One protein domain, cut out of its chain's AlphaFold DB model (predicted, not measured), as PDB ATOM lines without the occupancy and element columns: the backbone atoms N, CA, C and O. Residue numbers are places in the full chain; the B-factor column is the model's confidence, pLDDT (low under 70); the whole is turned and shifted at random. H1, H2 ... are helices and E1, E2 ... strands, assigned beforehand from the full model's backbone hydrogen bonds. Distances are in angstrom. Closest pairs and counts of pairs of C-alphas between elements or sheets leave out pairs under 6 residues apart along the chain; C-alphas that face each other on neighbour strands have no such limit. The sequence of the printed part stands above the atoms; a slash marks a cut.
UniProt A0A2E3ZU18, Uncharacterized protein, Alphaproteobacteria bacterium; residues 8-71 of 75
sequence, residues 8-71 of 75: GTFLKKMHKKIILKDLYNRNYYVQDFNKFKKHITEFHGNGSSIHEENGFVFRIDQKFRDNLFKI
ATOM      1  N   GLY A   8     -61.973  19.675 -23.378       60.72
ATOM      2  CA  GLY A   8     -62.358  20.946 -23.990       60.72
ATOM      3  C   GLY A   8     -61.580  22.152 -23.455       60.72
ATOM      4  O   GLY A   8     -61.219  23.030 -24.238       60.72
ATOM      5  N   THR A   9     -61.245  22.204 -22.162       59.75
ATOM      6  CA  THR A   9     -60.354  23.243 -21.606       59.75
ATOM      7  C   THR A   9     -58.907  23.053 -22.052       59.75
ATOM      8  O   THR A   9     -58.193  24.037 -22.240       59.75
ATOM      9  N   PHE A  10     -58.476  21.804 -22.246       59.31
ATOM     10  CA  PHE A  10     -57.140  21.486 -22.753       59.31
ATOM     11  C   PHE A  10     -56.984  21.877 -24.232       59.31
ATOM     12  O   PHE A  10     -56.018  22.543 -24.599       59.31
ATOM     13  N   LEU A  11     -57.981  21.561 -25.063       57.97
ATOM     14  CA  LEU A  11     -58.001  21.901 -26.489       57.97
ATOM     15  C   LEU A  11     -58.162  23.410 -26.730       57.97
ATOM     16  O   LEU A  11     -57.495  23.953 -27.607       57.97
ATOM     17  N   LYS A  12     -58.947  24.124 -25.908       56.00
ATOM     18  CA  LYS A  12     -59.031  25.601 -25.954       56.00
ATOM     19  C   LYS A  12     -57.694  26.297 -25.671       56.00
ATOM     20  O   LYS A  12     -57.489  27.419 -26.118       56.00
ATOM     21  N   LYS A  13     -56.776  25.642 -24.953       54.34
ATOM     22  CA  LYS A  13     -55.434  26.164 -24.640       54.34
ATOM     23  C   LYS A  13     -54.397  25.934 -25.742       54.34
ATOM     24  O   LYS A  13     -53.260  26.391 -25.591       54.34
ATOM     25  N   MET A  14     -54.745  25.256 -26.841       57.38
ATOM     26  CA  MET A  14     -53.872  25.183 -28.013       57.38
ATOM     27  C   MET A  14     -53.810  26.554 -28.688       57.38
ATOM     28  O   MET A  14     -54.566  26.855 -29.609       57.38
ATOM     29  N   HIS A  15     -52.881  27.392 -28.232       62.97
ATOM     30  CA  HIS A  15     -52.535  28.628 -28.919       62.97
ATOM     31  C   HIS A  15     -52.228  28.315 -30.385       62.97
ATOM     32  O   HIS A  15     -51.408  27.443 -30.691       62.97
ATOM     33  N   LYS A  16     -52.895  29.032 -31.294       71.19
ATOM     34  CA  LYS A  16     -52.641  28.946 -32.732       71.19
ATOM     35  C   LYS A  16     -51.151  29.189 -32.976       71.19
ATOM     36  O   LYS A  16     -50.656  30.293 -32.761       71.19
ATOM     37  N   LYS A  17     -50.431  28.144 -33.390       83.44
ATOM     38  CA  LYS A  17     -49.007  28.244 -33.719       83.44
ATOM     39  C   LYS A  17     -48.863  29.075 -34.989       83.44
ATOM     40  O   LYS A  17     -49.454  28.747 -36.015       83.44
ATOM     41  N   ILE A  18     -48.084  30.149 -34.912       91.31
ATOM     42  CA  ILE A  18     -47.736  30.967 -36.073       91.31
ATOM     43  C   ILE A  18     -46.486  30.368 -36.698       91.31
ATOM     44  O   ILE A  18     -45.482  30.145 -36.020       91.31
ATOM     45  N   ILE A  19     -46.578  30.086 -37.993       94.38
ATOM     46  CA  ILE A  19     -45.505  29.492 -38.780       94.38
ATOM     47  C   ILE A  19     -45.124  30.498 -39.857       94.38
ATOM     48  O   ILE A  19     -45.987  30.957 -40.606       94.38
ATOM     49  N   LEU A  20     -43.841  30.840 -39.921       95.00
ATOM     50  CA  LEU A  20     -43.267  31.697 -40.953       95.00
ATOM     51  C   LEU A  20     -42.360  30.867 -41.861       95.00
ATOM     52  O   LEU A  20     -41.780  29.869 -41.433       95.00
ATOM     53  N   LYS A  21     -42.240  31.289 -43.118       96.12
ATOM     54  CA  LYS A  21     -41.267  30.742 -44.065       96.12
ATOM     55  C   LYS A  21     -40.064  31.665 -44.137       96.12
ATOM     56  O   LYS A  21     -40.230  32.871 -44.314       96.12
ATOM     57  N   ASP A  22     -38.881  31.090 -43.980       97.62
ATOM     58  CA  ASP A  22     -37.626  31.803 -44.196       97.62
ATOM     59  C   ASP A  22     -37.264  31.843 -45.696       97.62
ATOM     60  O   ASP A  22     -37.974  31.288 -46.540       97.62
ATOM     61  N   LEU A  23     -36.153  32.499 -46.043       97.62
ATOM     62  CA  LEU A  23     -35.684  32.610 -47.432       97.62
ATOM     63  C   LEU A  23     -35.299  31.266 -48.073       97.62
ATOM     64  O   LEU A  23     -35.264  31.165 -49.296       97.62
ATOM     65  N   TYR A  24     -35.061  30.232 -47.267       97.38
ATOM     66  CA  TYR A  24     -34.756  28.872 -47.711       97.38
ATOM     67  C   TYR A  24     -35.989  27.954 -47.663       97.38
ATOM     68  O   TYR A  24     -35.864  26.731 -47.719       97.38
ATOM     69  N   ASN A  25     -37.190  28.534 -47.555       96.62
ATOM     70  CA  ASN A  25     -38.472  27.833 -47.491       96.62
ATOM     71  C   ASN A  25     -38.614  26.865 -46.293       96.62
ATOM     72  O   ASN A  25     -39.466  25.964 -46.300       96.62
ATOM     73  N   ARG A  26     -37.827  27.060 -45.231       97.88
ATOM     74  CA  ARG A  26     -37.920  26.307 -43.975       97.88
ATOM     75  C   ARG A  26     -39.020  26.890 -43.090       97.88
ATOM     76  O   ARG A  26     -39.301  28.087 -43.129       97.88
ATOM     77  N   ASN A  27     -39.664  26.033 -42.300       97.50
ATOM     78  CA  ASN A  27     -40.698  26.448 -41.351       97.50
ATOM     79  C   ASN A  27     -40.054  26.938 -40.056       97.50
ATOM     80  O   ASN A  27     -39.439  26.148 -39.342       97.50
ATOM     81  N   TYR A  28     -40.273  28.205 -39.726       96.38
ATOM     82  CA  TYR A  28     -39.971  28.757 -38.415       96.38
ATOM     83  C   TYR A  28     -41.243  28.831 -37.572       96.38
ATOM     84  O   TYR A  28     -42.238  29.439 -37.974       96.38
ATOM     85  N   TYR A  29     -41.210  28.211 -36.396       94.81
ATOM     86  CA  TYR A  29     -42.306  28.243 -35.432       94.81
ATOM     87  C   TYR A  29     -42.061  29.387 -34.458       94.81
ATOM     88  O   TYR A  29     -41.150  29.320 -33.633       94.81
ATOM     89  N   VAL A  30     -42.870  30.439 -34.550       92.75
ATOM     90  CA  VAL A  30     -42.681  31.626 -33.714       92.75
ATOM     91  C   VAL A  30     -43.010  31.276 -32.262       92.75
ATOM     92  O   VAL A  30     -44.155  30.944 -31.952       92.75
ATOM     93  N   GLN A  31     -42.009  31.349 -31.381       90.00
ATOM     94  CA  GLN A  31     -42.152  30.993 -29.962       90.00
ATOM     95  C   GLN A  31     -43.001  32.017 -29.199       90.00
ATOM     96  O   GLN A  31     -43.969  31.656 -28.535       90.00
ATOM     97  N   ASP A  32     -42.666  33.301 -29.344       91.31
ATOM     98  CA  ASP A  32     -43.432  34.423 -28.803       91.31
ATOM     99  C   ASP A  32     -43.691  35.442 -29.911       91.31
ATOM    100  O   ASP A  32     -42.817  36.208 -30.323       91.31
ATOM    101  N   PHE A  33     -44.929  35.448 -30.400       91.56
ATOM    102  CA  PHE A  33     -45.335  36.326 -31.490       91.56
ATOM    103  C   PHE A  33     -45.316  37.808 -31.117       91.56
ATOM    104  O   PHE A  33     -45.018  38.649 -31.965       91.56
ATOM    105  N   ASN A  34     -45.617  38.140 -29.862       91.88
ATOM    106  CA  ASN A  34     -45.624  39.528 -29.415       91.88
ATOM    107  C   ASN A  34     -44.189  40.053 -29.322       91.88
ATOM    108  O   ASN A  34     -43.912  41.144 -29.824       91.88
ATOM    109  N   LYS A  35     -43.274  39.257 -28.753       94.00
ATOM    110  CA  LYS A  35     -41.844  39.588 -28.711       94.00
ATOM    111  C   LYS A  35     -41.257  39.711 -30.118       94.00
ATOM    112  O   LYS A  35     -40.575  40.691 -30.398       94.00
ATOM    113  N   PHE A  36     -41.585  38.778 -31.012       94.94
ATOM    114  CA  PHE A  36     -41.139  38.828 -32.405       94.94
ATOM    115  C   PHE A  36     -41.644  40.088 -33.123       94.94
ATOM    116  O   PHE A  36     -40.859  40.811 -33.727       94.94
ATOM    117  N   LYS A  37     -42.941  40.418 -33.006       95.06
ATOM    118  CA  LYS A  37     -43.493  41.658 -33.580       95.06
ATOM    119  C   LYS A  37     -42.804  42.902 -33.033       95.06
ATOM    120  O   LYS A  37     -42.491  43.794 -33.813       95.06
ATOM    121  N   LYS A  38     -42.573  42.961 -31.719       96.38
ATOM    122  CA  LYS A  38     -41.872  44.079 -31.081       96.38
ATOM    123  C   LYS A  38     -40.460  44.244 -31.654       96.38
ATOM    124  O   LYS A  38     -40.136  45.337 -32.100       96.38
ATOM    125  N   HIS A  39     -39.691  43.156 -31.744       96.62
ATOM    126  CA  HIS A  39     -38.350  43.153 -32.341       96.62
ATOM    127  C   HIS A  39     -38.354  43.670 -33.785       96.62
ATOM    128  O   HIS A  39     -37.581  44.559 -34.134       96.62
ATOM    129  N   ILE A  40     -39.270  43.170 -34.622       97.31
ATOM    130  CA  ILE A  40     -39.390  43.622 -36.015       97.31
ATOM    131  C   ILE A  40     -39.725  45.116 -36.096       97.31
ATOM    132  O   ILE A  40     -39.165  45.810 -36.939       97.31
ATOM    133  N   THR A  41     -40.595  45.633 -35.229       96.50
ATOM    134  CA  THR A  41     -40.904  47.070 -35.190       96.50
ATOM    135  C   THR A  41     -39.699  47.907 -34.761       96.50
ATOM    136  O   THR A  41     -39.441  48.939 -35.375       96.50
ATOM    137  N   GLU A  42     -38.973  47.480 -33.725       97.69
ATOM    138  CA  GLU A  42     -37.868  48.246 -33.130       97.69
ATOM    139  C   GLU A  42     -36.622  48.272 -34.020       97.69
ATOM    140  O   GLU A  42     -36.018  49.328 -34.193       97.69
ATOM    141  N   PHE A  43     -36.259  47.136 -34.621       97.12
ATOM    142  CA  PHE A  43     -34.995  46.993 -35.354       97.12
ATOM    143  C   PHE A  43     -35.161  46.949 -36.877       97.12
ATOM    144  O   PHE A  43     -34.208  47.203 -37.610       97.12
ATOM    145  N   HIS A  44     -36.370  46.665 -37.374       96.62
ATOM    146  CA  HIS A  44     -36.653  46.484 -38.805       96.62
ATOM    147  C   HIS A  44     -37.929  47.223 -39.255       96.62
ATOM    148  O   HIS A  44     -38.600  46.819 -40.216       96.62
ATOM    149  N   GLY A  45     -38.279  48.306 -38.554       95.69
ATOM    150  CA  GLY A  45     -39.547  49.022 -38.712       95.69
ATOM    151  C   GLY A  45     -39.732  49.733 -40.056       95.69
ATOM    152  O   GLY A  45     -40.862  50.022 -40.443       95.69
ATOM    153  N   ASN A  46     -38.654  49.983 -40.801       95.00
ATOM    154  CA  ASN A  46     -38.694  50.635 -42.108       95.00
ATOM    155  C   ASN A  46     -37.701  50.000 -43.099       95.00
ATOM    156  O   ASN A  46     -36.938  49.096 -42.756       95.00
ATOM    157  N   GLY A  47     -37.763  50.438 -44.360       96.19
ATOM    158  CA  GLY A  47     -36.864  49.964 -45.413       96.19
ATOM    159  C   GLY A  47     -36.955  48.455 -45.667       96.19
ATOM    160  O   GLY A  47     -37.991  47.823 -45.413       96.19
ATOM    161  N   SER A  48     -35.862  47.894 -46.194       97.69
ATOM    162  CA  SER A  48     -35.671  46.456 -46.388       97.69
ATOM    163  C   SER A  48     -34.374  46.012 -45.718       97.69
ATOM    164  O   SER A  48     -33.337  46.638 -45.918       97.69
ATOM    165  N   SER A  49     -34.432  44.944 -44.927       97.94
ATOM    166  CA  SER A  49     -33.279  44.409 -44.195       97.94
ATOM    167  C   SER A  49     -33.338  42.886 -44.085       97.94
ATOM    168  O   SER A  49     -34.372  42.269 -44.355       97.94
ATOM    169  N   ILE A  50     -32.208  42.280 -43.720       98.06
ATOM    170  CA  ILE A  50     -32.107  40.856 -43.406       98.06
ATOM    171  C   ILE A  50     -32.151  40.698 -41.885       98.06
ATOM    172  O   ILE A  50     -31.388  41.352 -41.181       98.06
ATOM    173  N   HIS A  51     -33.053  39.846 -41.400       97.62
ATOM    174  CA  HIS A  51     -33.155  39.437 -39.997       97.62
ATOM    175  C   HIS A  51     -32.828  37.952 -39.879       97.62
ATOM    176  O   HIS A  51     -33.280  37.156 -40.703       97.62
ATOM    177  N   GLU A  52     -32.068  37.580 -38.859       97.25
ATOM    178  CA  GLU A  52     -31.741  36.196 -38.531       97.25
ATOM    179  C   GLU A  52     -32.345  35.856 -37.163       97.25
ATOM    180  O   GLU A  52     -32.243  36.634 -36.218       97.25
ATOM    181  N   GLU A  53     -33.024  34.716 -37.077       95.56
ATOM    182  CA  GLU A  53     -33.679  34.227 -35.869       95.56
ATOM    183  C   GLU A  53     -33.479  32.712 -35.729       95.56
ATOM    184  O   GLU A  53     -34.096  31.928 -36.453       95.56
ATOM    185  N   ASN A  54     -32.667  32.279 -34.760       94.38
ATOM    186  CA  ASN A  54     -32.432  30.862 -34.431       94.38
ATOM    187  C   ASN A  54     -32.021  29.988 -35.636       94.38
ATOM    188  O   ASN A  54     -32.479  28.856 -35.805       94.38
ATOM    189  N   GLY A  55     -31.173  30.529 -36.496       96.50
ATOM    190  CA  GLY A  55     -30.696  29.953 -37.742       96.50
ATOM    191  C   GLY A  55     -31.593  30.210 -38.955       96.50
ATOM    192  O   GLY A  55     -31.234  29.746 -40.037       96.50
ATOM    193  N   PHE A  56     -32.735  30.898 -38.824       98.06
ATOM    194  CA  PHE A  56     -33.675  31.200 -39.915       98.06
ATOM    195  C   PHE A  56     -33.512  32.634 -40.409       98.06
ATOM    196  O   PHE A  56     -33.486  33.565 -39.614       98.06
ATOM    197  N   VAL A  57     -33.445  32.824 -41.728       98.12
ATOM    198  CA  VAL A  57     -33.156  34.134 -42.328       98.12
ATOM    199  C   VAL A  57     -34.387  34.685 -43.036       98.12
ATOM    200  O   VAL A  57     -34.943  34.041 -43.927       98.12
ATOM    201  N   PHE A  58     -34.789  35.902 -42.684       97.94
ATOM    202  CA  PHE A  58     -35.949  36.591 -43.235       97.94
ATOM    203  C   PHE A  58     -35.533  37.876 -43.933       97.94
ATOM    204  O   PHE A  58     -34.738  38.658 -43.415       97.94
ATOM    205  N   ARG A  59     -36.144  38.140 -45.089       98.19
ATOM    206  CA  ARG A  59     -36.156  39.486 -45.655       98.19
ATOM    207  C   ARG A  59     -37.325  40.249 -45.050       98.19
ATOM    208  O   ARG A  59     -38.481  39.921 -45.314       98.19
ATOM    209  N   ILE A  60     -37.016  41.270 -44.265       98.06
ATOM    210  CA  ILE A  60     -38.012  42.155 -43.676       98.06
ATOM    211  C   ILE A  60     -38.186  43.347 -44.607       98.06
ATOM    212  O   ILE A  60     -37.356  44.253 -44.643       98.06
ATOM    213  N   ASP A  61     -39.245  43.317 -45.406       98.12
ATOM    214  CA  ASP A  61     -39.687  44.423 -46.250       98.12
ATOM    215  C   ASP A  61     -41.096  44.884 -45.844       98.12
ATOM    216  O   ASP A  61     -41.685  44.394 -44.874       98.12
ATOM    217  N   GLN A  62     -41.648  45.852 -46.580       97.56
ATOM    218  CA  GLN A  62     -42.979  46.372 -46.280       97.56
ATOM    219  C   GLN A  62     -44.049  45.276 -46.355       97.56
ATOM    220  O   GLN A  62     -44.889  45.179 -45.466       97.56
ATOM    221  N   LYS A  63     -43.967  44.393 -47.355       96.44
ATOM    222  CA  LYS A  63     -44.918  43.296 -47.545       96.44
ATOM    223  C   LYS A  63     -44.864  42.301 -46.386       96.44
ATOM    224  O   LYS A  63     -45.911  41.841 -45.927       96.44
ATOM    225  N   PHE A  64     -43.670  41.970 -45.899       96.81
ATOM    226  CA  PHE A  64     -43.495  41.124 -44.723       96.81
ATOM    227  C   PHE A  64     -44.165  41.752 -43.501       96.81
ATOM    228  O   PHE A  64     -44.978  41.093 -42.849       96.81
ATOM    229  N   ARG A  65     -43.873  43.031 -43.220       96.88
ATOM    230  CA  ARG A  65     -44.467  43.766 -42.092       96.88
ATOM    231  C   ARG A  65     -45.990  43.794 -42.197       96.88
ATOM    232  O   ARG A  65     -46.665  43.377 -41.258       96.88
ATOM    233  N   ASP A  66     -46.538  44.183 -43.342       96.12
ATOM    234  CA  ASP A  66     -47.987  44.263 -43.556       96.12
ATOM    235  C   ASP A  66     -48.680  42.919 -43.290       96.12
ATOM    236  O   ASP A  66     -49.728  42.867 -42.642       96.12
ATOM    237  N   ASN A  67     -48.087  41.815 -43.751       94.25
ATOM    238  CA  ASN A  67     -48.608  40.474 -43.492       94.25
ATOM    239  C   ASN A  67     -48.500  40.095 -42.013       94.25
ATOM    240  O   ASN A  67     -49.463  39.576 -41.450       94.25
ATOM    241  N   LEU A  68     -47.368  40.393 -41.371       93.38
ATOM    242  CA  LEU A  68     -47.141  40.127 -39.951       93.38
ATOM    243  C   LEU A  68     -48.170  40.850 -39.068       93.38
ATOM    244  O   LEU A  68     -48.714  40.258 -38.132       93.38
ATOM    245  N   PHE A  69     -48.481  42.115 -39.367       91.12
ATOM    246  CA  PHE A  69     -49.434  42.912 -38.588       91.12
ATOM    247  C   PHE A  69     -50.903  42.551 -38.849       91.12
ATOM    248  O   PHE A  69     -51.734  42.801 -37.976       91.12
ATOM    249  N   LYS A  70     -51.223  41.900 -39.975       92.62
ATOM    250  CA  LYS A  70     -52.572  41.380 -40.277       92.62
ATOM    251  C   LYS A  70     -52.929  40.101 -39.519       92.62
ATOM    252  O   LYS A  70     -54.110  39.752 -39.451       92.62
ATOM    253  N   ILE A  71     -51.953  39.394 -38.946       88.00
ATOM    254  CA  ILE A  71     -52.219  38.192 -38.148       88.00
ATOM    255  C   ILE A  71     -52.942  38.612 -36.859       88.00
ATOM    256  O   ILE A  71     -52.332  39.139 -35.925       88.00
TER     257      ILE A  71
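Overview. This is residues 8 to 71 of the 75 residues of an uncharacterized protein of Alphaproteobacteria bacterium (UniProt A0A2E3ZU18). Two helices, H2 and H3, run side by side in opposite directions, and two small strand hairpins, E1 with E2 and E3 with E4, complete a small compact body; residues 8 to 16, with the short H1, stick out from it as an arm. The printed part has 64 residues, with three named helices and four named strands in the order H1, E1, E2, H2, E3, E4, H3, a mixed class; each hairpin is an antiparallel sheet of two strands. The whole is only just loose, close to compact, with a radius of gyration of the C-alphas of 13.1 A, and spans 44 by 22 by 17 A, the arm making the length.

Along the chain. Find C-alpha 8 at (-62.358, 20.946, -23.990), where H1, residues 8 to 12, begins. E1 is residues 19 to 21 and E2 residues 27 to 29. From C-alpha 33 at (-45.335, 36.326, -31.490), H2 runs 15.2 A to residue 44. E3, residues 49 to 53, measures 13.2 A, and E4, residues 56 to 60, 12.4 A. H3, residues 62 to 70, covers 12.4 A and ends at C-alpha 70 at (-52.572, 41.380, -40.277).

Arrangement. H1 is apart from H2 and H3. In the hairpin E1 and E2, look for N 20 and O 28, 2.9 A apart. The closest C-alphas of E2 and E4 are those of Tyr 28 and Phe 56, at 6.9 A. In the hairpin E3 and E4, N 51 and O 58 are 2.9 A apart. The closest C-alphas of H2 and E4 are those of His 44 and Ile 60, at 6.7 A. H2, with residues 37 to 40 alone, only just touches H3, with 3 pairs of C-alphas within 8 A, the closest Lys 37 and Leu 68 at 7.5 A; they run opposite ways at a shallow tilt of 27 degrees. In H1, H2 and H3 every O i to N i+4 pair is within hydrogen-bond range.

Size, cuts and confidence. The C-alphas farthest apart are those of Gly 8 and Gly 47, 44.2 A. The printed part has no cut and no long link. Look for pLDDT under 70 at residues 8 to 15; the mean of the printed part is 90.5.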